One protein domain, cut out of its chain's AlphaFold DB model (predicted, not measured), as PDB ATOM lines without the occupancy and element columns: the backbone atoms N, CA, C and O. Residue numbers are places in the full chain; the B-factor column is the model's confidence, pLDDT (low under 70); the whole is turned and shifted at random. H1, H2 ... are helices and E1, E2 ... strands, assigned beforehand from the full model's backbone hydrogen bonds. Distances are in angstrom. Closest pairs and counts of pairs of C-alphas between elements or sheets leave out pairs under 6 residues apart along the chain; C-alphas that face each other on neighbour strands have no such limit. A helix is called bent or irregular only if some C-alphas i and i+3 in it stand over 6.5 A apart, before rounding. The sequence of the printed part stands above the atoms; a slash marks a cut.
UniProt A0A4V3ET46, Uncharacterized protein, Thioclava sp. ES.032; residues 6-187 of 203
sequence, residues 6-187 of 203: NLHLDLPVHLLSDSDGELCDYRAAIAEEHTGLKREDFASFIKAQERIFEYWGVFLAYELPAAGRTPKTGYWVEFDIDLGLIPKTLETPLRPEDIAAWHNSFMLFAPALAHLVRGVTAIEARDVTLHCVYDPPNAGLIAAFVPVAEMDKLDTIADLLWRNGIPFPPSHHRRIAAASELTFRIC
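AT A GLANCE: This is residues 6 to 187 of the 203 residues of an uncharacterized protein of Thioclava sp. ES.032 (UniProt A0A4V3ET46). One curled, strongly twisted sheet of seven strands makes a wall, with H1, H2, H4b and H5 over one face. Away from the sheet, H4a, the first arm of the bent helix H4, makes a corner with H6, and residues 91 to 96 stick out. The printed part has 182 residues, with six named helices and seven named strands, in the order E1 E2 H1 H2 H3 E3 E4 H4 E5 E6 H5 H6 E7. The class is mixed, helices and strands, and the mixed sheet runs E2 E3 E4 E6 E5 E1 E7. The whole is compact, with a radius of gyration of the C-alphas of 17.0 A and spans of 50 by 35 by 30 A.

IN THESE COORDINATES: Find C-alpha 6 at (195.132, 201.626, 271.430), where E1, residues 6 to 8, begins. Next come E2, residues 13 to 15, H1, 25 to 35 and 15.3 A long, H2, 39 to 48, H3, 50 to 53, E3, 58 to 63, and E4, 72 to 80 and 23.0 A long. H4, residues 96 to 122, was assigned as one helix by its hydrogen bonds but is bent: C-alphas 108 and 111 are 7.3 A apart. Its arms are H4a, 96 to 108 and 18.3 A, and H4b, 111 to 122 and 16.2 A. Then follow E5, 129 to 135, E6, 139 to 147 and 24.4 A, H5, 148 to 162 and 19.9 A, H6, 172 to 180, and E7, 184 to 186, ending at C-alpha 186, (191.988, 196.488, 270.728). H5 is irregular: C-alphas 149 and 152 are 8.1 A apart.

HOW THE PARTS SIT: Look first at the antiparallel hairpin E5 and E6, with N 131 and O 143 2.8 A apart, within hydrogen-bond range. E4 and E6 are antiparallel, with N 77 to O 144 at 2.9 A; E5 and E1 are parallel, with N 8 to O 132 at 2.9 A. E4, H4, E5 is a split strand-helix-strand unit, two strands running the same way with E6 between them, and its crossover is right-handed. H1, H2, H4b and H5 on one face give two layers, sheet and helices. H5 lies over E4 and E6 at a height over the sheet of 8.9 A. H4b touches H5, closest at the C-alphas of Leu 116 and Leu 160, 6.0 A. H4a touches H6 about perpendicular at 88 degrees, closest at the C-alphas of Met 107 and Arg 175, 5.8 A. H3 only grazes the sheet. Every O i to N i+4 pair is within range in H2, H4a, H4b and H6, against 6 of 7 in H1 and 6 of 11 in H5; H3 is too short for one.

THE WHOLE: The C-alphas of Glu 40 and Pro 96, the two farthest apart, are 51.7 A apart. The printed part has no cut, and the link from E4 to H4 is long. Confidence is under 70 at residues 65 to 69, 163 to 170 and 172.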
ATOM      1  N   ASN A   6     196.254 202.019 272.265       91.44
ATOM      2  CA  ASN A   6     195.132 201.626 271.430       91.44
ATOM      3  C   ASN A   6     195.635 200.994 270.135       91.44
ATOM      4  O   ASN A   6     196.459 201.592 269.452       91.44
ATOM      5  N   LEU A   7     195.143 199.809 269.795       91.50
ATOM      6  CA  LEU A   7     195.480 199.115 268.558       91.50
ATOM      7  C   LEU A   7     194.366 199.301 267.538       91.50
ATOM      8  O   LEU A   7     193.201 199.025 267.847       91.50
ATOM      9  N   HIS A   8     194.759 199.725 266.342       91.75
ATOM     10  CA  HIS A   8     193.856 199.973 265.233       91.75
ATOM     11  C   HIS A   8     194.364 199.354 263.924       91.75
ATOM     12  O   HIS A   8     195.574 199.229 263.724       91.75
ATOM     13  N   LEU A   9     193.435 198.986 263.047       89.94
ATOM     14  CA  LEU A   9     193.649 198.678 261.636       89.94
ATOM     15  C   LEU A   9     193.492 199.920 260.757       89.94
ATOM     16  O   LEU A   9     194.191 200.070 259.764       89.94
ATOM     17  N   ASP A  10     192.606 200.830 261.158       87.94
ATOM     18  CA  ASP A  10     192.354 202.080 260.451       87.94
ATOM     19  C   ASP A  10     192.783 203.281 261.293       87.94
ATOM     20  O   ASP A  10     192.809 203.243 262.525       87.94
ATOM     21  N   LEU A  11     193.099 204.390 260.629       90.44
ATOM     22  CA  LEU A  11     193.432 205.625 261.325       90.44
ATOM     23  C   LEU A  11     192.202 206.120 262.124       90.44
ATOM     24  O   LEU A  11     191.166 206.407 261.522       90.44
ATOM     25  N   PRO A  12     192.285 206.284 263.462       91.12
ATOM     26  CA  PRO A  12     191.133 206.661 264.290       91.12
ATOM     27  C   PRO A  12     190.814 208.164 264.246       91.12
ATOM     28  O   PRO A  12     190.055 208.676 265.074       91.12
ATOM     29  N   VAL A  13     191.414 208.891 263.303       92.44
ATOM     30  CA  VAL A  13     191.304 210.341 263.170       92.44
ATOM     31  C   VAL A  13     191.145 210.745 261.703       92.44
ATOM     32  O   VAL A  13     191.538 210.026 260.784       92.44
ATOM     33  N   HIS A  14     190.617 211.941 261.473       92.62
ATOM     34  CA  HIS A  14     190.749 212.640 260.202       92.62
ATOM     35  C   HIS A  14     191.827 213.709 260.322       92.62
ATOM     36  O   HIS A  14     191.677 214.647 261.104       92.62
ATOM     37  N   LEU A  15     192.895 213.586 259.529       94.00
ATOM     38  CA  LEU A  15     193.927 214.620 259.442       94.00
ATOM     39  C   LEU A  15     193.337 215.834 258.725       94.00
ATOM     40  O   LEU A  15     192.966 215.753 257.551       94.00
ATOM     41  N   LEU A  16     193.191 216.918 259.472       94.94
ATOM     42  CA  LEU A  16     192.695 218.206 259.022       94.94
ATOM     43  C   LEU A  16     193.795 219.029 258.369       94.94
ATOM     44  O   LEU A  16     193.456 219.827 257.512       94.94
ATOM     45  N   SER A  17     195.066 218.846 258.728       94.62
ATOM     46  CA  SER A  17     196.185 219.466 258.011       94.62
ATOM     47  C   SER A  17     197.066 218.437 257.310       94.62
ATOM     48  O   SER A  17     197.003 217.245 257.626       94.62
ATOM     49  N   ASP A  18     197.888 218.900 256.374       90.44
ATOM     50  CA  ASP A  18     199.067 218.169 255.907       90.44
ATOM     51  C   ASP A  18     200.314 218.492 256.757       90.44
ATOM     52  O   ASP A  18     200.209 219.121 257.819       90.44
ATOM     53  N   SER A  19     201.475 218.011 256.301       82.62
ATOM     54  CA  SER A  19     202.784 218.188 256.939       82.62
ATOM     55  C   SER A  19     203.375 219.585 256.756       82.62
ATOM     56  O   SER A  19     204.392 219.892 257.357       82.62
ATOM     57  N   ASP A  20     202.780 220.430 255.918       87.25
ATOM     58  CA  ASP A  20     203.190 221.828 255.764       87.25
ATOM     59  C   ASP A  20     202.262 222.761 256.566       87.25
ATOM     60  O   ASP A  20     202.438 223.981 256.588       87.25
ATOM     61  N   GLY A  21     201.279 222.190 257.273       89.06
ATOM     62  CA  GLY A  21     200.282 222.932 258.031       89.06
ATOM     63  C   GLY A  21     199.161 223.497 257.157       89.06
ATOM     64  O   GLY A  21     198.417 224.362 257.617       89.06
ATOM     65  N   GLU A  22     198.981 223.034 255.919       92.12
ATOM     66  CA  GLU A  22     197.857 223.463 255.087       92.12
ATOM     67  C   GLU A  22     196.573 222.720 255.472       92.12
ATOM     68  O   GLU A  22     196.555 221.505 255.667       92.12
ATOM     69  N   LEU A  23     195.463 223.454 255.589       93.94
ATOM     70  CA  LEU A  23     194.166 222.900 255.982       93.94
ATOM     71  C   LEU A  23     193.500 222.152 254.813       93.94
ATOM     72  O   LEU A  23     193.225 222.715 253.756       93.94
ATOM     73  N   CYS A  24     193.133 220.893 255.036       93.88
ATOM     74  CA  CYS A  24     192.340 220.081 254.125       93.88
ATOM     75  C   CYS A  24     190.864 220.494 254.164       93.88
ATOM     76  O   CYS A  24     190.110 220.151 255.083       93.88
ATOM     77  N   ASP A  25     190.424 221.176 253.110       90.12
ATOM     78  CA  ASP A  25     189.131 221.848 253.100       90.12
ATOM     79  C   ASP A  25     187.912 220.929 253.280       90.12
ATOM     80  O   ASP A  25     186.947 221.284 253.965       90.12
ATOM     81  N   TYR A  26     187.957 219.752 252.661       91.44
ATOM     82  CA  TYR A  26     186.880 218.766 252.725       91.44
ATOM     83  C   TYR A  26     186.760 218.143 254.122       91.44
ATOM     84  O   TYR A  26     185.660 218.016 254.657       91.44
ATOM     85  N   ARG A  27     187.892 217.794 254.747       91.88
ATOM     86  CA  ARG A  27     187.911 217.176 256.082       91.88
ATOM     87  C   ARG A  27     187.590 218.182 257.182       91.88
ATOM     88  O   ARG A  27     186.913 217.826 258.142       91.88
ATOM     89  N   ALA A  28     188.006 219.438 257.011       91.12
ATOM     90  CA  ALA A  28     187.616 220.527 257.896       91.12
ATOM     91  C   ALA A  28     186.087 220.664 257.965       91.12
ATOM     92  O   ALA A  28     185.546 220.701 259.062       91.12
ATOM     93  N   ALA A  29     185.386 220.638 256.824       90.81
ATOM     94  CA  ALA A  29     183.923 220.727 256.795       90.81
ATOM     95  C   ALA A  29     183.240 219.603 257.598       90.81
ATOM     96  O   ALA A  29     182.324 219.872 258.370       90.81
ATOM     97  N   ILE A  30     183.736 218.364 257.492       88.94
ATOM     98  CA  ILE A  30     183.243 217.230 258.298       88.94
ATOM     99  C   ILE A  30     183.451 217.500 259.797       88.94
ATOM    100  O   ILE A  30     182.552 217.283 260.608       88.94
ATOM    101  N   ALA A  31     184.627 217.999 260.187       89.69
ATOM    102  CA  ALA A  31     184.920 218.297 261.586       89.69
ATOM    103  C   ALA A  31     184.052 219.438 262.150       89.69
ATOM    104  O   ALA A  31     183.663 219.375 263.320       89.69
ATOM    105  N   GLU A  32     183.705 220.454 261.353       91.81
ATOM    106  CA  GLU A  32     182.813 221.549 261.775       91.81
ATOM    107  C   GLU A  32     181.425 221.030 262.185       91.81
ATOM    108  O   GLU A  32     180.886 221.453 263.211       91.81
ATOM    109  N   GLU A  33     180.866 220.080 261.427       88.69
ATOM    110  CA  GLU A  33     179.545 219.490 261.696       88.69
ATOM    111  C   GLU A  33     179.491 218.750 263.041       88.69
ATOM    112  O   GLU A  33     178.447 218.718 263.697       88.69
ATOM    113  N   HIS A  34     180.616 218.185 263.478       86.06
ATOM    114  CA  HIS A  34     180.683 217.356 264.679       86.06
ATOM    115  C   HIS A  34     181.217 218.069 265.922       86.06
ATOM    116  O   HIS A  34     180.832 217.722 267.039       86.06
ATOM    117  N   THR A  35     182.114 219.039 265.754       86.31
ATOM    118  CA  THR A  35     182.763 219.744 266.876       86.31
ATOM    119  C   THR A  35     182.096 221.074 267.210       86.31
ATOM    120  O   THR A  35     182.261 221.573 268.320       86.31
ATOM    121  N   GLY A  36     181.365 221.666 266.259       86.75
ATOM    122  CA  GLY A  36     180.851 223.031 266.367       86.75
ATOM    123  C   GLY A  36     181.913 224.123 266.179       86.75
ATOM    124  O   GLY A  36     181.556 225.302 266.192       86.75
ATOM    125  N   LEU A  37     183.183 223.749 265.979       91.44
ATOM    126  CA  LEU A  37     184.260 224.667 265.610       91.44
ATOM    127  C   LEU A  37     184.084 225.150 264.167       91.44
ATOM    128  O   LEU A  37     183.346 224.556 263.377       91.44
ATOM    129  N   LYS A  38     184.745 226.255 263.835       93.81
ATOM    130  CA  LYS A  38     184.776 226.854 262.501       93.81
ATOM    131  C   LYS A  38     186.174 226.781 261.907       93.81
ATOM    132  O   LYS A  38     187.171 226.670 262.614       93.81
ATOM    133  N   ARG A  39     186.254 226.939 260.587       93.00
ATOM    134  CA  ARG A  39     187.512 226.986 259.832       93.00
ATOM    135  C   ARG A  39     188.537 227.960 260.417       93.00
ATOM    136  O   ARG A  39     189.727 227.666 260.423       93.00
ATOM    137  N   GLU A  40     188.071 229.099 260.924       94.69
ATOM    138  CA  GLU A  40     188.905 230.118 261.571       94.69
ATOM    139  C   GLU A  40     189.571 229.607 262.860       94.69
ATOM    140  O   GLU A  40     190.716 229.969 263.141       94.69
ATOM    141  N   ASP A  41     188.906 228.717 263.603       95.25
ATOM    142  CA  ASP A  41     189.476 228.070 264.788       95.25
ATOM    143  C   ASP A  41     190.607 227.120 264.378       95.25
ATOM    144  O   ASP A  41     191.705 227.187 264.928       95.25
ATOM    145  N   PHE A  42     190.389 226.287 263.351       95.00
ATOM    146  CA  PHE A  42     191.413 225.368 262.840       95.00
ATOM    147  C   PHE A  42     192.642 226.109 262.313       95.00
ATOM    148  O   PHE A  42     193.768 225.753 262.658       95.00
ATOM    149  N   ALA A  43     192.434 227.178 261.540       93.69
ATOM    150  CA  ALA A  43     193.520 228.033 261.069       93.69
ATOM    151  C   ALA A  43     194.283 228.680 262.237       93.69
ATOM    152  O   ALA A  43     195.509 228.784 262.201       93.69
ATOM    153  N   SER A  44     193.575 229.074 263.299       94.50
ATOM    154  CA  SER A  44     194.196 229.615 264.510       94.50
ATOM    155  C   SER A  44     195.032 228.566 265.250       94.50
ATOM    156  O   SER A  44     196.123 228.891 265.716       94.50
ATOM    157  N   PHE A  45     194.574 227.312 265.325       95.00
ATOM    158  CA  PHE A  45     195.340 226.211 265.921       95.00
ATOM    159  C   PHE A  45     196.592 225.876 265.112       95.00
ATOM    160  O   PHE A  45     197.669 225.759 265.690       95.00
ATOM    161  N   ILE A  46     196.472 225.807 263.783       93.50
ATOM    162  CA  ILE A  46     197.614 225.611 262.879       93.50
ATOM    163  C   ILE A  46     198.651 226.707 263.110       93.50
ATOM    164  O   ILE A  46     199.803 226.417 263.417       93.50
ATOM    165  N   LYS A  47     198.230 227.975 263.062       92.88
ATOM    166  CA  LYS A  47     199.124 229.119 263.272       92.88
ATOM    167  C   LYS A  47     199.790 229.102 264.648       92.88
ATOM    168  O   LYS A  47     200.944 229.495 264.782       92.88
ATOM    169  N   ALA A  48     199.079 228.657 265.682       91.44
ATOM    170  CA  ALA A  48     199.633 228.581 267.028       91.44
ATOM    171  C   ALA A  48     200.779 227.561 267.152       91.44
ATOM    172  O   ALA A  48     201.568 227.668 268.089       91.44
ATOM    173  N   GLN A  49     200.871 226.593 266.235       89.12
ATOM    174  CA  GLN A  49     201.847 225.500 266.272       89.12
ATOM    175  C   GLN A  49     202.554 225.265 264.924       89.12
ATOM    176  O   GLN A  49     203.087 224.183 264.699       89.12
ATOM    177  N   GLU A  50     202.623 226.284 264.055       87.31
ATOM    178  CA  GLU A  50     203.168 226.200 262.683       87.31
ATOM    179  C   GLU A  50     204.563 225.555 262.627       87.31
ATOM    180  O   GLU A  50     204.805 224.648 261.839       87.31
ATOM    181  N   ARG A  51     205.443 225.915 263.568       84.50
ATOM    182  CA  ARG A  51     206.811 225.379 263.671       84.50
ATOM    183  C   ARG A  51     206.895 223.873 263.951       84.50
ATOM    184  O   ARG A  51     207.958 223.285 263.783       84.50
ATOM    185  N   ILE A  52     205.843 223.277 264.515       82.56
ATOM    186  CA  ILE A  52     205.806 221.846 264.847       82.56
ATOM    187  C   ILE A  52     205.264 221.054 263.656       82.56
ATOM    188  O   ILE A  52     205.686 219.923 263.449       82.56
ATOM    189  N   PHE A  53     204.391 221.645 262.837       82.12
ATOM    190  CA  PHE A  53     203.922 221.003 261.608       82.12
ATOM    191  C   PHE A  53     205.063 220.710 260.636       82.12
ATOM    192  O   PHE A  53     205.023 219.687 259.978       82.12
ATOM    193  N   GLU A  54     206.151 221.491 260.667       71.06
ATOM    194  CA  GLU A  54     207.379 221.197 259.910       71.06
ATOM    195  C   GLU A  54     207.991 219.804 260.208       71.06
ATOM    196  O   GLU A  54     208.820 219.310 259.436       71.06
ATOM    197  N   TYR A  55     207.615 219.140 261.313       71.38
ATOM    198  CA  TYR A  55     207.902 217.717 261.499       71.38
ATOM    199  C   TYR A  55     206.940 216.896 260.642       71.38
ATOM    200  O   TYR A  55     205.738 216.904 260.878       71.38
ATOM    201  N   TRP A  56     207.495 216.095 259.726       72.88
ATOM    202  CA  TRP A  56     206.793 215.282 258.718       72.88
ATOM    203  C   TRP A  56     205.807 214.225 259.271       72.88
ATOM    204  O   TRP A  56     205.316 213.395 258.515       72.88
ATOM    205  N   GLY A  57     205.507 214.244 260.569       83.75
ATOM    206  CA  GLY A  57     204.504 213.408 261.219       83.75
ATOM    207  C   GLY A  57     203.721 214.149 262.305       83.75
ATOM    208  O   GLY A  57     203.362 213.540 263.308       83.75
ATOM    209  N   VAL A  58     203.504 215.463 262.184       91.44
ATOM    210  CA  VAL A  58     202.575 216.200 263.056       91.44
ATOM    211  C   VAL A  58     201.476 216.833 262.222       91.44
ATOM    212  O   VAL A  58     201.756 217.550 261.272       91.44
ATOM    213  N   PHE A  59     200.221 216.596 262.602       94.19
ATOM    214  CA  PHE A  59     199.049 217.043 261.846       94.19
ATOM    215  C   PHE A  59     197.947 217.534 262.773       94.19
ATOM    216  O   PHE A  59     197.737 216.981 263.854       94.19
ATOM    217  N   LEU A  60     197.194 218.552 262.354       95.75
ATOM    218  CA  LEU A  60     195.954 218.900 263.024       95.75
ATOM    219  C   LEU A  60     194.984 217.781 262.681       95.75
ATOM    220  O   LEU A  60     194.866 217.390 261.524       95.75
ATOM    221  N   ALA A  61     194.299 217.253 263.678       95.31
ATOM    222  CA  ALA A  61     193.459 216.088 263.529       95.31
ATOM    223  C   ALA A  61     192.159 216.235 264.311       95.31
ATOM    224  O   ALA A  61     192.063 216.904 265.343       95.31
ATOM    225  N   TYR A  62     191.156 215.546 263.799       91.94
ATOM    226  CA  TYR A  62     189.864 215.361 264.424       91.94
ATOM    227  C   TYR A  62     189.717 213.887 264.803       91.94
ATOM    228  O   TYR A  62     189.738 213.025 263.924       91.94
ATOM    229  N   GLU A  63     189.593 213.588 266.095       88.62
ATOM    230  CA  GLU A  63     189.371 212.222 266.580       88.62
ATOM    231  C   GLU A  63     187.928 211.792 266.302       88.62
ATOM    232  O   GLU A  63     186.975 212.493 266.665       88.62
ATOM    233  N   LEU A  64     187.768 210.630 265.660       80.75
ATOM    234  CA  LEU A  64     186.454 210.090 265.341       80.75
ATOM    235  C   LEU A  64     185.667 209.802 266.631       80.75
ATOM    236  O   LEU A  64     186.222 209.270 267.597       80.75
ATOM    237  N   PRO A  65     184.358 210.107 266.670       68.94
ATOM    238  CA  PRO A  65     183.551 209.871 267.854       68.94
ATOM    239  C   PRO A  65     183.440 208.372 268.127       68.94
ATOM    240  O   PRO A  65     182.700 207.649 267.462       68.94
ATOM    241  N   ALA A  66     184.136 207.899 269.160       67.31
ATOM    242  CA  ALA A  66     183.811 206.620 269.774       67.31
ATOM    243  C   ALA A  66     182.451 206.732 270.485       67.31
ATOM    244  O   ALA A  66     182.095 207.795 271.001       67.31
ATOM    245  N   ALA A  67     181.690 205.635 270.540       57.69
ATOM    246  CA  ALA A  67     180.356 205.620 271.139       57.69
ATOM    247  C   ALA A  67     180.339 206.291 272.530       57.69
ATOM    248  O   ALA A  67     181.016 205.851 273.460       57.69
ATOM    249  N   GLY A  68     179.566 207.375 272.660       58.38
ATOM    250  CA  GLY A  68     179.392 208.111 273.917       58.38
ATOM    251  C   GLY A  68     180.513 209.091 274.285       58.38
ATOM    252  O   GLY A  68     180.502 209.600 275.405       58.38
ATOM    253  N   ARG A  69     181.467 209.377 273.389       69.44
ATOM    254  CA  ARG A  69     182.504 210.400 273.602       69.44
ATOM    255  C   ARG A  69     182.290 211.611 272.700       69.44
ATOM    256  O   ARG A  69     181.946 211.474 271.530       69.44
ATOM    257  N   THR A  70     182.514 212.798 273.259       73.19
ATOM    258  CA  THR A  70     182.555 214.042 272.489       73.19
ATOM    259  C   THR A  70     183.766 214.004 271.556       73.19
ATOM    260  O   THR A  70     184.861 213.703 272.042       73.19
ATOM    261  N   PRO A  71     183.598 214.299 270.256       75.69
ATOM    262  CA  PRO A  71     184.722 214.410 269.339       75.69
ATOM    263  C   PRO A  71     185.734 215.446 269.827       75.69
ATOM    264  O   PRO A  71     185.353 216.487 270.374       75.69
ATOM    265  N   LYS A  72     187.020 215.180 269.610       87.06
ATOM    266  CA  LYS A  72     188.105 216.071 270.028       87.06
ATOM    267  C   LYS A  72     188.878 216.555 268.809       87.06
ATOM    268  O   LYS A  72     189.203 215.775 267.921       87.06
ATOM    269  N   THR A  73     189.197 217.845 268.792       93.56
ATOM    270  CA  THR A  73     190.222 218.394 267.891       93.56
ATOM    271  C   THR A  73     191.545 218.426 268.642       93.56
ATOM    272  O   THR A  73     191.588 218.768 269.830       93.56
ATOM    273  N   GLY A  74     192.618 218.043 267.969       94.94
ATOM    274  CA  GLY A  74     193.941 217.913 268.557       94.94
ATOM    275  C   GLY A  74     195.016 217.785 267.496       94.94
ATOM    276  O   GLY A  74     194.763 217.971 266.312       94.94
ATOM    277  N   TYR A  75     196.214 217.461 267.941       95.00
ATOM    278  CA  TYR A  75     197.377 217.233 267.108       95.00
ATOM    279  C   TYR A  75     197.690 215.742 267.123       95.00
ATOM    280  O   TYR A  75     197.802 215.136 268.188       95.00
ATOM    281  N   TRP A  76     197.803 215.149 265.946       95.00
ATOM    282  CA  TRP A  76     198.263 213.786 265.753       95.00
ATOM    283  C   TRP A  76     199.767 213.818 265.513       95.00
ATOM    284  O   TRP A  76     200.211 214.390 264.521       95.00
ATOM    285  N   VAL A  77     200.535 213.263 266.447       92.88
ATOM    286  CA  VAL A  77     201.996 213.161 266.375       92.88
ATOM    287  C   VAL A  77     202.331 211.696 266.130       92.88
ATOM    288  O   VAL A  77     202.073 210.874 267.005       92.88
ATOM    289  N   GLU A  78     202.882 211.360 264.971       91.25
ATOM    290  CA  GLU A  78     203.120 209.981 264.536       91.25
ATOM    291  C   GLU A  78     204.574 209.697 264.175       91.25
ATOM    292  O   GLU A  78     205.328 210.588 263.815       91.25
ATOM    293  N   PHE A  79     204.955 208.428 264.278       87.50
ATOM    294  CA  PHE A  79     206.236 207.885 263.858       87.50
ATOM    295  C   PHE A  79     205.997 206.581 263.094       87.50
ATOM    296  O   PHE A  79     205.403 205.643 263.642       87.50
ATOM    297  N   ASP A  80     206.492 206.511 261.860       88.25
ATOM    298  CA  ASP A  80     206.350 205.335 261.004       88.25
ATOM    299  C   ASP A  80     207.166 204.143 261.516       88.25
ATOM    300  O   ASP A  80     208.349 204.238 261.853       88.25
ATOM    301  N   ILE A  81     206.534 202.976 261.526       87.44
ATOM    302  CA  ILE A  81     207.180 201.695 261.785       87.44
ATOM    303  C   ILE A  81     207.781 201.197 260.470       87.44
ATOM    304  O   ILE A  81     207.100 201.112 259.450       87.44
ATOM    305  N   ASP A  82     209.053 200.799 260.505       86.56
ATOM    306  CA  ASP A  82     209.708 200.147 259.369       86.56
ATOM    307  C   ASP A  82     208.892 198.926 258.907       86.56
ATOM    308  O   ASP A  82     208.603 198.024 259.698       86.56
ATOM    309  N   LEU A  83     208.554 198.880 257.614       86.44
ATOM    310  CA  LEU A  83     207.755 197.811 257.006       86.44
ATOM    311  C   LEU A  83     208.340 196.413 257.241       86.44
ATOM    312  O   LEU A  83     207.600 195.436 257.330       86.44
ATOM    313  N   GLY A  84     209.664 196.292 257.386       86.88
ATOM    314  CA  GLY A  84     210.332 195.033 257.717       86.88
ATOM    315  C   GLY A  84     210.000 194.500 259.114       86.88
ATOM    316  O   GLY A  84     210.230 193.320 259.390       86.88
ATOM    317  N   LEU A  85     209.457 195.345 259.991       84.44
ATOM    318  CA  LEU A  85     209.039 195.009 261.352       84.44
ATOM    319  C   LEU A  85     207.536 194.728 261.459       84.44
ATOM    320  O   LEU A  85     207.087 194.238 262.499       84.44
ATOM    321  N   ILE A  86     206.766 195.007 260.405       88.75
ATOM    322  CA  ILE A  86     205.319 194.801 260.365       88.75
ATOM    323  C   ILE A  86     205.037 193.360 259.912       88.75
ATOM    324  O   ILE A  86     205.478 192.944 258.835       88.75
ATOM    325  N   PRO A  87     204.323 192.553 260.715       89.94
ATOM    326  CA  PRO A  87     203.906 191.216 260.302       89.94
ATOM    327  C   PRO A  87     203.056 191.282 259.034       89.94
ATOM    328  O   PRO A  87     202.269 192.197 258.861       89.94
ATOM    329  N   LYS A  88     203.187 190.308 258.133       87.25
ATOM    330  CA  LYS A  88     202.647 190.446 256.770       87.25
ATOM    331  C   LYS A  88     201.157 190.147 256.613       87.25
ATOM    332  O   LYS A  88     200.619 190.372 255.537       87.25
ATOM    333  N   THR A  89     200.521 189.565 257.626       85.69
ATOM    334  CA  THR A  89     199.146 189.076 257.513       85.69
ATOM    335  C   THR A  89     198.379 189.207 258.824       85.69
ATOM    336  O   THR A  89     198.942 189.127 259.921       85.69
ATOM    337  N   LEU A  90     197.073 189.396 258.660       83.94
ATOM    338  CA  LEU A  90     196.037 189.338 259.685       83.94
ATOM    339  C   LEU A  90     194.921 188.354 259.291       83.94
ATOM    340  O   LEU A  90     193.829 188.395 259.852       83.94
ATOM    341  N   GLU A  91     195.174 187.480 258.309       82.19
ATOM    342  CA  GLU A  91     194.180 186.528 257.818       82.19
ATOM    343  C   GLU A  91     193.748 185.559 258.921       82.19
ATOM    344  O   GLU A  91     194.555 184.858 259.531       82.19
ATOM    345  N   THR A  92     192.442 185.508 259.163       80.19
ATOM    346  CA  THR A  92     191.840 184.589 260.128       80.19
ATOM    347  C   THR A  92     191.347 183.316 259.424       80.19
ATOM    348  O   THR A  92     190.636 183.433 258.423       80.19
ATOM    349  N   PRO A  93     191.621 182.108 259.954       86.69
ATOM    350  CA  PRO A  93     192.340 181.841 261.199       86.69
ATOM    351  C   PRO A  93     193.851 182.067 261.062       86.69
ATOM    352  O   PRO A  93     194.465 181.631 260.090       86.69
ATOM    353  N   LEU A  94     194.447 182.696 262.078       89.94
ATOM    354  CA  LEU A  94     195.882 182.958 262.098       89.94
ATOM    355  C   LEU A  94     196.675 181.669 262.282       89.94
ATOM    356  O   LEU A  94     196.342 180.826 263.122       89.94
ATOM    357  N   ARG A  95     197.777 181.550 261.545       92.56
ATOM    358  CA  ARG A  95     198.722 180.453 261.742       92.56
ATOM    359  C   ARG A  95     199.643 180.767 262.929       92.56
ATOM    360  O   ARG A  95     199.894 181.941 263.218       92.56
ATOM    361  N   PRO A  96     200.192 179.749 263.614       91.44
ATOM    362  CA  PRO A  96     201.099 179.961 264.743       91.44
ATOM    363  C   PRO A  96     202.300 180.861 264.418       91.44
ATOM    364  O   PRO A  96     202.717 181.657 265.258       91.44
ATOM    365  N   GLU A  97     202.843 180.771 263.203       91.38
ATOM    366  CA  GLU A  97     203.939 181.624 262.740       91.38
ATOM    367  C   GLU A  97     203.549 183.103 262.622       91.38
ATOM    368  O   GLU A  97     204.371 183.969 262.918       91.38
ATOM    369  N   ASP A  98     202.300 183.398 262.254       90.94
ATOM    370  CA  ASP A  98     201.806 184.768 262.122       90.94
ATOM    371  C   ASP A  98     201.619 185.383 263.517       90.94
ATOM    372  O   ASP A  98     202.077 186.495 263.775       90.94
ATOM    373  N   ILE A  99     201.061 184.615 264.464       90.44
ATOM    374  CA  ILE A  99     200.955 185.016 265.878       90.44
ATOM    375  C   ILE A  99     202.344 185.302 266.465       90.44
ATOM    376  O   ILE A  99     202.553 186.336 267.099       90.44
ATOM    377  N   ALA A 100     203.317 184.420 266.216       89.50
ATOM    378  CA  ALA A 100     204.687 184.606 266.689       89.50
ATOM    379  C   ALA A 100     205.360 185.845 266.071       89.50
ATOM    380  O   ALA A 100     206.091 186.554 266.767       89.50
ATOM    381  N   ALA A 101     205.106 186.132 264.790       90.56
ATOM    382  CA  ALA A 101     205.605 187.336 264.128       90.56
ATOM    383  C   ALA A 101     205.035 188.608 264.771       90.56
ATOM    384  O   ALA A 101     205.794 189.534 265.064       90.56
ATOM    385  N   TRP A 102     203.734 188.624 265.069       90.50
ATOM    386  CA  TRP A 102     203.096 189.712 265.809       90.50
ATOM    387  C   TRP A 102     203.673 189.889 267.208       90.50
ATOM    388  O   TRP A 102     204.086 190.994 267.557       90.50
ATOM    389  N   HIS A 103     203.787 188.816 267.994       88.31
ATOM    390  CA  HIS A 103     204.412 188.879 269.322       88.31
ATOM    391  C   HIS A 103     205.837 189.427 269.251       88.31
ATOM    392  O   HIS A 103     206.208 190.277 270.058       88.31
ATOM    393  N   ASN A 104     206.633 188.989 268.274       86.88
ATOM    394  CA  ASN A 104     207.986 189.500 268.088       86.88
ATOM    395  C   ASN A 104     207.995 190.993 267.731       86.88
ATOM    396  O   ASN A 104     208.806 191.733 268.284       86.88
ATOM    397  N   SER A 105     207.081 191.441 266.865       88.12
ATOM    398  CA  SER A 105     206.917 192.861 266.544       88.12
ATOM    399  C   SER A 105     206.602 193.671 267.811       88.12
ATOM    400  O   SER A 105     207.387 194.549 268.169       88.12
ATOM    401  N   PHE A 106     205.585 193.270 268.594       87.25
ATOM    402  CA  PHE A 106     205.250 193.892 269.889       87.25
ATOM    403  C   PHE A 106     206.448 194.003 270.828       87.25
ATOM    404  O   PHE A 106     206.702 195.052 271.422       87.25
ATOM    405  N   MET A 107     207.230 192.933 270.935       84.50
ATOM    406  CA  MET A 107     208.419 192.901 271.781       84.50
ATOM    407  C   MET A 107     209.541 193.807 271.282       84.50
ATOM    408  O   MET A 107     210.329 194.298 272.095       84.50
ATOM    409  N   LEU A 108     209.652 194.013 269.969       83.81
ATOM    410  CA  LEU A 108     210.643 194.915 269.402       83.81
ATOM    411  C   LEU A 108     210.335 196.343 269.827       83.81
ATOM    412  O   LEU A 108     211.192 196.934 270.477       83.81
ATOM    413  N   PHE A 109     209.130 196.853 269.562       83.31
ATOM    414  CA  PHE A 109     208.746 198.246 269.836       83.31
ATOM    415  C   PHE A 109     208.288 198.544 271.270       83.31
ATOM    416  O   PHE A 109     208.181 199.714 271.639       83.31
ATOM    417  N   ALA A 110     208.104 197.533 272.125       85.25
ATOM    418  CA  ALA A 110     207.744 197.727 273.534       85.25
ATOM    419  C   ALA A 110     208.587 198.785 274.291       85.25
ATOM    420  O   ALA A 110     208.007 199.567 275.041       85.25
ATOM    421  N   PRO A 111     209.919 198.890 274.116       84.44
ATOM    422  CA  PRO A 111     210.727 199.924 274.767       84.44
ATOM    423  C   PRO A 111     210.367 201.353 274.343       84.44
ATOM    424  O   PRO A 111     210.354 202.244 275.188       84.44
ATOM    425  N   ALA A 112     210.068 201.563 273.057       84.25
ATOM    426  CA  ALA A 112     209.652 202.860 272.524       84.25
ATOM    427  C   ALA A 112     208.296 203.270 273.105       84.25
ATOM    428  O   ALA A 112     208.138 204.355 273.661       84.25
ATOM    429  N   LEU A 113     207.348 202.337 273.073       87.88
ATOM    430  CA  LEU A 113     206.023 202.515 273.649       87.88
ATOM    431  C   LEU A 113     206.069 202.774 275.159       87.88
ATOM    432  O   LEU A 113     205.398 203.678 275.648       87.88
ATOM    433  N   ALA A 114     206.886 202.026 275.904       86.88
ATOM    434  CA  ALA A 114     207.028 202.207 277.347       86.88
ATOM    435  C   ALA A 114     207.665 203.560 277.685       86.88
ATOM    436  O   ALA A 114     207.254 204.212 278.646       86.88
ATOM    437  N   HIS A 115     208.639 204.011 276.888       86.19
ATOM    438  CA  HIS A 115     209.212 205.348 277.018       86.19
ATOM    439  C   HIS A 115     208.142 206.433 276.835       86.19
ATOM    440  O   HIS A 115     208.006 207.299 277.701       86.19
ATOM    441  N   LEU A 116     207.337 206.336 275.774       87.75
ATOM    442  CA  LEU A 116     206.263 207.287 275.487       87.75
ATOM    443  C   LEU A 116     205.190 207.298 276.585       87.75
ATOM    444  O   LEU A 116     204.853 208.363 277.098       87.75
ATOM    445  N   VAL A 117     204.713 206.124 277.015       88.94
ATOM    446  CA  VAL A 117     203.742 205.977 278.118       88.94
ATOM    447  C   VAL A 117     204.257 206.639 279.396       88.94
ATOM    448  O   VAL A 117     203.535 207.415 280.030       88.94
ATOM    449  N   ARG A 118     205.510 206.366 279.781       88.12
ATOM    450  CA  ARG A 118     206.129 206.967 280.973       88.12
ATOM    451  C   ARG A 118     206.267 208.478 280.833       88.12
ATOM    452  O   ARG A 118     205.965 209.187 281.788       88.12
ATOM    453  N   GLY A 119     206.689 208.961 279.666       89.06
ATOM    454  CA  GLY A 119     206.827 210.385 279.375       89.06
ATOM    455  C   GLY A 119     205.500 211.130 279.486       89.06
ATOM    456  O   GLY A 119     205.402 212.077 280.261       89.06
ATOM    457  N   VAL A 120     204.457 210.649 278.801       89.38
ATOM    458  CA  VAL A 120     203.101 211.228 278.851       89.38
ATOM    459  C   VAL A 120     202.541 211.222 280.275       89.38
ATOM    460  O   VAL A 120     201.964 212.213 280.717       89.38
ATOM    461  N   THR A 121     202.770 210.143 281.029       88.44
ATOM    462  CA  THR A 121     202.366 210.077 282.443       88.44
ATOM    463  C   THR A 121     203.107 211.116 283.288       88.44
ATOM    464  O   THR A 121     202.497 211.768 284.129       88.44
ATOM    465  N   ALA A 122     204.416 211.278 283.078       89.56
ATOM    466  CA  ALA A 122     205.259 212.164 283.877       89.56
ATOM    467  C   ALA A 122     204.959 213.653 283.658       89.56
ATOM    468  O   ALA A 122     205.133 214.444 284.581       89.56
ATOM    469  N   ILE A 123     204.501 214.036 282.463       89.56
ATOM    470  CA  ILE A 123     204.098 215.418 282.154       89.56
ATOM    471  C   ILE A 123     202.633 215.715 282.512       89.56
ATOM    472  O   ILE A 123     202.150 216.810 282.229       89.56
ATOM    473  N   GLU A 124     201.942 214.746 283.124       87.06
ATOM    474  CA  GLU A 124     200.563 214.840 283.613       87.06
ATOM    475  C   GLU A 124     199.517 215.236 282.553       87.06
ATOM    476  O   GLU A 124     198.488 215.822 282.893       87.06
ATOM    477  N   ALA A 125     199.738 214.891 281.280       83.94
ATOM    478  CA  ALA A 125     198.795 215.205 280.206       83.94
ATOM    479  C   ALA A 125     197.533 214.331 280.333       83.94
ATOM    480  O   ALA A 125     197.599 213.103 280.222       83.94
ATOM    481  N   ARG A 126     196.377 214.940 280.624       79.31
ATOM    482  CA  ARG A 126     195.208 214.203 281.150       79.31
ATOM    483  C   ARG A 126     194.368 213.529 280.077       79.31
ATOM    484  O   ARG A 126     193.692 212.545 280.374       79.31
ATOM    485  N   ASP A 127     194.425 214.045 278.856       86.12
ATOM    486  CA  ASP A 127     193.573 213.619 277.746       86.12
ATOM    487  C   ASP A 127     194.351 213.164 276.502       86.12
ATOM    488  O   ASP A 127     193.750 212.962 275.446       86.12
ATOM    489  N   VAL A 128     195.666 212.973 276.622       90.50
ATOM    490  CA  VAL A 128     196.498 212.422 275.544       90.50
ATOM    491  C   VAL A 128     196.238 210.925 275.403       90.50
ATOM    492  O   VAL A 128     196.291 210.176 276.383       90.50
ATOM    493  N   THR A 129     195.991 210.472 274.177       91.62
ATOM    494  CA  THR A 129     195.801 209.051 273.856       91.62
ATOM    495  C   THR A 129     196.939 208.533 272.994       91.62
ATOM    496  O   THR A 129     197.445 209.227 272.119       91.62
ATOM    497  N   LEU A 130     197.358 207.295 273.259       92.88
ATOM    498  CA  LEU A 130     198.430 206.629 272.525       92.88
ATOM    499  C   LEU A 130     197.845 205.558 271.614       92.88
ATOM    500  O   LEU A 130     196.961 204.801 272.023       92.88
ATOM    501  N   HIS A 131     198.351 205.494 270.390       93.19
ATOM    502  CA  HIS A 131     197.837 204.641 269.332       93.19
ATOM    503  C   HIS A 131     198.979 203.891 268.645       93.19
ATOM    504  O   HIS A 131     200.071 204.420 268.454       93.19
ATOM    505  N   CYS A 132     198.701 202.659 268.240       93.25
ATOM    506  CA  CYS A 132     199.415 201.979 267.178       93.25
ATOM    507  C   CYS A 132     198.400 201.637 266.092       93.25
ATOM    508  O   CYS A 132     197.397 200.975 266.373       93.25
ATOM    509  N   VAL A 133     198.661 202.091 264.874       92.94
ATOM    510  CA  VAL A 133     197.814 201.820 263.710       92.94
ATOM    511  C   VAL A 133     198.591 200.898 262.781       92.94
ATOM    512  O   VAL A 133     199.785 201.113 262.575       92.94
ATOM    513  N   TYR A 134     197.937 199.865 262.263       91.62
ATOM    514  CA  TYR A 134     198.529 198.866 261.382       91.62
ATOM    515  C   TYR A 134     197.671 198.691 260.134       91.62
ATOM    516  O   TYR A 134     196.529 198.276 260.249       91.62
ATOM    517  N   ASP A 135     198.260 198.851 258.954       89.75
ATOM    518  CA  ASP A 135     197.693 198.392 257.679       89.75
ATOM    519  C   ASP A 135     198.638 197.342 257.074       89.75
ATOM    520  O   ASP A 135     199.445 197.656 256.199       89.75
ATOM    521  N   PRO A 136     198.659 196.099 257.586       83.88
ATOM    522  CA  PRO A 136     199.619 195.103 257.139       83.88
ATOM    523  C   PRO A 136     199.336 194.620 255.711       83.88
ATOM    524  O   PRO A 136     198.187 194.324 255.388       83.88
ATOM    525  N   PRO A 137     200.369 194.421 254.873       85.12
ATOM    526  CA  PRO A 137     201.804 194.616 255.126       85.12
ATOM    527  C   PRO A 137     202.319 196.019 254.743       85.12
ATOM    528  O   PRO A 137     203.524 196.206 254.591       85.12
ATOM    529  N   ASN A 138     201.423 196.968 254.486       86.94
ATOM    530  CA  ASN A 138     201.698 198.200 253.753       86.94
ATOM    531  C   ASN A 138     202.196 199.343 254.633       86.94
ATOM    532  O   ASN A 138     203.020 200.126 254.170       86.94
ATOM    533  N   ALA A 139     201.685 199.463 255.860       89.06
ATOM    534  CA  ALA A 139     202.009 200.566 256.754       89.06
ATOM    535  C   ALA A 139     201.788 200.208 258.227       89.06
ATOM    536  O   ALA A 139     201.044 199.290 258.583       89.06
ATOM    537  N   GLY A 140     202.440 200.967 259.098       91.00
ATOM    538  CA  GLY A 140     202.225 200.913 260.533       91.00
ATOM    539  C   GLY A 140     202.876 202.111 261.195       91.00
ATOM    540  O   GLY A 140     203.908 202.578 260.729       91.00
ATOM    541  N   LEU A 141     202.279 202.611 262.270       91.81
ATOM    542  CA  LEU A 141     202.760 203.803 262.963       91.81
ATOM    543  C   LEU A 141     202.470 203.738 264.459       91.81
ATOM    544  O   LEU A 141     201.523 203.087 264.911       91.81
ATOM    545  N   ILE A 142     203.290 204.448 265.224       91.75
ATOM    546  CA  ILE A 142     203.077 204.756 266.638       91.75
ATOM    547  C   ILE A 142     202.703 206.229 266.719       91.75
ATOM    548  O   ILE A 142     203.432 207.063 266.193       91.75
ATOM    549  N   ALA A 143     201.612 206.558 267.403       92.94
ATOM    550  CA  ALA A 143     201.151 207.933 267.495       92.94
ATOM    551  C   ALA A 143     200.639 208.331 268.878       92.94
ATOM    552  O   ALA A 143     200.193 207.500 269.677       92.94
ATOM    553  N   ALA A 144     200.671 209.634 269.130       93.50
ATOM    554  CA  ALA A 144     199.995 210.296 270.229       93.50
ATOM    555  C   ALA A 144     198.992 211.310 269.667       93.50
ATOM    556  O   ALA A 144     199.353 212.171 268.866       93.50
ATOM    557  N   PHE A 145     197.742 211.239 270.118       94.44
ATOM    558  CA  PHE A 145     196.771 212.303 269.897       94.44
ATOM    559  C   PHE A 145     196.796 213.252 271.095       94.44
ATOM    560  O   PHE A 145     196.536 212.850 272.232       94.44
ATOM    561  N   VAL A 146     197.125 214.514 270.834       94.12
ATOM    562  CA  VAL A 146     197.254 215.585 271.823       94.12
ATOM    563  C   VAL A 146     196.103 216.568 271.627       94.12
ATOM    564  O   VAL A 146     196.138 217.354 270.683       94.12
ATOM    565  N   PRO A 147     195.062 216.558 272.472       93.38
ATOM    566  CA  PRO A 147     193.954 217.499 272.341       93.38
ATOM    567  C   PRO A 147     194.441 218.948 272.350       93.38
ATOM    568  O   PRO A 147     195.404 219.270 273.042       93.38
ATOM    569  N   VAL A 148     193.729 219.854 271.671       93.06
ATOM    570  CA  VAL A 148     194.070 221.293 271.679       93.06
ATOM    571  C   VAL A 148     194.153 221.858 273.106       93.06
ATOM    572  O   VAL A 148     194.966 222.734 273.377       93.06
ATOM    573  N   ALA A 149     193.368 221.318 274.044       91.25
ATOM    574  CA  ALA A 149     193.418 221.699 275.458       91.25
ATOM    575  C   ALA A 149     194.763 221.393 276.153       91.25
ATOM    576  O   ALA A 149     195.067 222.013 277.164       91.25
ATOM    577  N   GLU A 150     195.559 220.469 275.610       93.06
ATOM    578  CA  GLU A 150     196.879 220.047 276.105       93.06
ATOM    579  C   GLU A 150     198.006 220.561 275.182       93.06
ATOM    580  O   GLU A 150     199.102 219.998 275.133       93.06
ATOM    581  N   MET A 151     197.751 221.618 274.396       91.19
ATOM    582  CA  MET A 151     198.710 222.121 273.402       91.19
ATOM    583  C   MET A 151     200.038 222.599 274.005       91.19
ATOM    584  O   MET A 151     201.051 222.591 273.312       91.19
ATOM    585  N   ASP A 152     200.071 222.985 275.283       92.31
ATOM    586  CA  ASP A 152     201.308 223.356 275.982       92.31
ATOM    587  C   ASP A 152     202.255 222.158 276.181       92.31
ATOM    588  O   ASP A 152     203.443 222.347 276.446       92.31
ATOM    589  N   LYS A 153     201.752 220.924 276.033       92.50
ATOM    590  CA  LYS A 153     202.536 219.681 276.095       92.50
ATOM    591  C   LYS A 153     203.032 219.202 274.736       92.50
ATOM    592  O   LYS A 153     203.867 218.297 274.701       92.50
ATOM    593  N   LEU A 154     202.546 219.783 273.637       91.00
ATOM    594  CA  LEU A 154     202.758 219.260 272.286       91.00
ATOM    595  C   LEU A 154     204.242 219.112 271.934       91.00
ATOM    596  O   LEU A 154     204.656 218.029 271.536       91.00
ATOM    597  N   ASP A 155     205.054 220.149 272.162       89.75
ATOM    598  CA  ASP A 155     206.504 220.095 271.916       89.75
ATOM    599  C   ASP A 155     207.181 218.960 272.690       89.75
ATOM    600  O   ASP A 155     208.025 218.245 272.160       89.75
ATOM    601  N   THR A 156     206.791 218.764 273.953       90.38
ATOM    602  CA  THR A 156     207.384 217.716 274.793       90.38
ATOM    603  C   THR A 156     206.987 216.324 274.307       90.38
ATOM    604  O   THR A 156     207.796 215.403 274.343       90.38
ATOM    605  N   ILE A 157     205.755 216.159 273.825       90.06
ATOM    606  CA  ILE A 157     205.273 214.892 273.262       90.06
ATOM    607  C   ILE A 157     205.944 214.605 271.916       90.06
ATOM    608  O   ILE A 157     206.378 213.476 271.688       90.06
ATOM    609  N   ALA A 158     206.111 215.621 271.066       88.50
ATOM    610  CA  ALA A 158     206.906 215.508 269.848       88.50
ATOM    611  C   ALA A 158     208.355 215.109 270.176       88.50
ATOM    612  O   ALA A 158     208.893 214.183 269.577       88.50
ATOM    613  N   ASP A 159     208.966 215.705 271.198       86.50
ATOM    614  CA  ASP A 159     210.316 215.339 271.632       86.50
ATOM    615  C   ASP A 159     210.407 213.900 272.160       86.50
ATOM    616  O   ASP A 159     211.396 213.213 271.896       86.50
ATOM    617  N   LEU A 160     209.382 213.411 272.866       85.94
ATOM    618  CA  LEU A 160     209.290 212.015 273.311       85.94
ATOM    619  C   LEU A 160     209.241 211.020 272.143       85.94
ATOM    620  O   LEU A 160     209.793 209.929 272.277       85.94
ATOM    621  N   LEU A 161     208.610 211.385 271.025       82.06
ATOM    622  CA  LEU A 161     208.509 210.540 269.830       82.06
ATOM    623  C   LEU A 161     209.745 210.638 268.923       82.06
ATOM    624  O   LEU A 161     210.223 209.616 268.439       82.06
ATOM    625  N   TRP A 162     210.284 211.843 268.720       75.19
ATOM    626  CA  TRP A 162     211.318 212.107 267.712       75.19
ATOM    627  C   TRP A 162     212.731 212.280 268.274       75.19
ATOM    628  O   TRP A 162     213.703 211.840 267.660       75.19
ATOM    629  N   ARG A 163     212.876 212.977 269.408       63.22
ATOM    630  CA  ARG A 163     214.177 213.509 269.862       63.22
ATOM    631  C   ARG A 163     214.808 212.712 270.991       63.22
ATOM    632  O   ARG A 163     216.032 212.704 271.133       63.22
ATOM    633  N   ASN A 164     214.003 212.008 271.776       55.50
ATOM    634  CA  ASN A 164     214.505 211.092 272.781       55.50
ATOM    635  C   ASN A 164     214.911 209.794 272.096       55.50
ATOM    636  O   ASN A 164     214.086 208.920 271.853       55.50
ATOM    637  N   GLY A 165     216.203 209.687 271.776       53.19
ATOM    638  CA  GLY A 165     216.828 208.480 271.249       53.19
ATOM    639  C   GLY A 165     216.555 207.283 272.152       53.19
ATOM    640  O   GLY A 165     217.327 206.980 273.066       53.19
ATOM    641  N   ILE A 166     215.444 206.596 271.893       57.56
ATOM    642  CA  ILE A 166     215.133 205.309 272.489       57.56
ATOM    643  C   ILE A 166     216.305 204.408 272.100       57.56
ATOM    644  O   ILE A 166     216.593 204.279 270.908       57.56
ATOM    645  N   PRO A 167     217.025 203.797 273.059       53.97
ATOM    646  CA  PRO A 167     218.090 202.861 272.744       53.97
ATOM    647  C   PRO A 167     217.454 201.612 272.133       53.97
ATOM    648  O   PRO A 167     217.103 200.657 272.831       53.97
ATOM    649  N   PHE A 168     217.254 201.665 270.822       57.22
ATOM    650  CA  PHE A 168     216.550 200.678 270.036       57.22
ATOM    651  C   PHE A 168     217.516 199.990 269.061       57.22
ATOM    652  O   PHE A 168     218.257 200.677 268.360       57.22
ATOM    653  N   PRO A 169     217.510 198.650 268.980       59.81
ATOM    654  CA  PRO A 169     216.753 197.731 269.823       59.81
ATOM    655  C   PRO A 169     217.524 197.408 271.125       59.81
ATOM    656  O   PRO A 169     218.717 197.102 271.078       59.81
ATOM    657  N   PRO A 170     216.886 197.393 272.310       64.38
ATOM    658  CA  PRO A 170     217.572 197.019 273.545       64.38
ATOM    659  C   PRO A 170     217.717 195.491 273.664       64.38
ATOM    660  O   PRO A 170     217.169 194.729 272.859       64.38
ATOM    661  N   SER A 171     218.446 195.019 274.684       71.75
ATOM    662  CA  SER A 171     218.599 193.583 274.973       71.75
ATOM    663  C   SER A 171     217.254 192.890 275.252       71.75
ATOM    664  O   SER A 171     216.306 193.529 275.709       71.75
ATOM    665  N   HIS A 172     217.172 191.569 275.042       68.75
ATOM    666  CA  HIS A 172     215.936 190.793 275.244       68.75
ATOM    667  C   HIS A 172     215.297 190.997 276.630       68.75
ATOM    668  O   HIS A 172     214.092 191.209 276.720       68.75
ATOM    669  N   HIS A 173     216.093 191.019 277.705       71.25
ATOM    670  CA  HIS A 173     215.584 191.260 279.062       71.25
ATOM    671  C   HIS A 173     214.918 192.633 279.218       71.25
ATOM    672  O   HIS A 173     213.878 192.745 279.862       71.25
ATOM    673  N   ARG A 174     215.487 193.676 278.600       73.62
ATOM    674  CA  ARG A 174     214.912 195.029 278.631       73.62
ATOM    675  C   ARG A 174     213.611 195.111 277.832       73.62
ATOM    676  O   ARG A 174     212.708 195.823 278.249       73.62
ATOM    677  N   ARG A 175     213.494 194.356 276.733       80.00
ATOM    678  CA  ARG A 175     212.245 194.257 275.959       80.00
ATOM    679  C   ARG A 175     211.118 193.626 276.777       80.00
ATOM    680  O   ARG A 175     210.020 194.159 276.789       80.00
ATOM    681  N   ILE A 176     211.403 192.538 277.501       77.31
ATOM    682  CA  ILE A 176     210.421 191.860 278.369       77.31
ATOM    683  C   ILE A 176     209.955 192.775 279.500       77.31
ATOM    684  O   ILE A 176     208.754 192.896 279.724       77.31
ATOM    685  N   ALA A 177     210.888 193.451 280.175       78.81
ATOM    686  CA  ALA A 177     210.538 194.409 281.219       78.81
ATOM    687  C   ALA A 177     209.640 195.532 280.675       78.81
ATOM    688  O   ALA A 177     208.584 195.791 281.242       78.81
ATOM    689  N   ALA A 178     209.999 196.129 279.533       82.56
ATOM    690  CA  ALA A 178     209.178 197.157 278.900       82.56
ATOM    691  C   ALA A 178     207.779 196.637 278.536       82.56
ATOM    692  O   ALA A 178     206.788 197.273 278.873       82.56
ATOM    693  N   ALA A 179     207.679 195.457 277.916       82.25
ATOM    694  CA  ALA A 179     206.396 194.868 277.533       82.25
ATOM    695  C   ALA A 179     205.478 194.601 278.737       82.25
ATOM    696  O   ALA A 179     204.267 194.764 278.622       82.25
ATOM    697  N   SER A 180     206.041 194.250 279.898       80.94
ATOM    698  CA  SER A 180     205.270 194.017 281.129       80.94
ATOM    699  C   SER A 180     204.629 195.276 281.724       80.94
ATOM    700  O   SER A 180     203.754 195.172 282.580       80.94
ATOM    701  N   GLU A 181     205.044 196.459 281.274       80.75
ATOM    702  CA  GLU A 181     204.505 197.751 281.711       80.75
ATOM    703  C   GLU A 181     203.435 198.292 280.758       80.75
ATOM    704  O   GLU A 181     202.795 199.302 281.051       80.75
ATOM    705  N   LEU A 182     203.248 197.642 279.608       85.81
ATOM    706  CA  LEU A 182     202.315 198.080 278.585       85.81
ATOM    707  C   LEU A 182     200.960 197.417 278.765       85.81
ATOM    708  O   LEU A 182     200.848 196.226 279.042       85.81
ATOM    709  N   THR A 183     199.911 198.196 278.525       86.56
ATOM    710  CA  THR A 183     198.549 197.682 278.389       86.56
ATOM    711  C   THR A 183     198.027 198.053 277.007       86.56
ATOM    712  O   THR A 183     197.833 199.237 276.730       86.56
ATOM    713  N   PHE A 184     197.794 197.056 276.151       85.88
ATOM    714  CA  PHE A 184     197.165 197.242 274.847       85.88
ATOM    715  C   PHE A 184     195.649 197.108 274.951       85.88
ATOM    716  O   PHE A 184     195.134 196.285 275.711       85.88
ATOM    717  N   ARG A 185     194.938 197.891 274.143       87.06
ATOM    718  CA  ARG A 185     193.490 197.821 273.969       87.06
ATOM    719  C   ARG A 185     193.182 197.701 272.484       87.06
ATOM    720  O   ARG A 185     193.531 198.593 271.722       87.06
ATOM    721  N   ILE A 186     192.511 196.624 272.090       88.06
ATOM    722  CA  ILE A 186     191.988 196.488 270.728       88.06
ATOM    723  C   ILE A 186     190.791 197.424 270.570       88.06
ATOM    724  O   ILE A 186     189.836 197.332 271.343       88.06
ATOM    725  N   CYS A 187     190.855 198.312 269.580       87.12
ATOM    726  CA  CYS A 187     189.768 199.232 269.260       87.12
ATOM    727  C   CYS A 187     188.921 198.766 268.069       87.12
ATOM    728  O   CYS A 187     187.757 199.152 267.990       87.12
TER     729      CYS A 187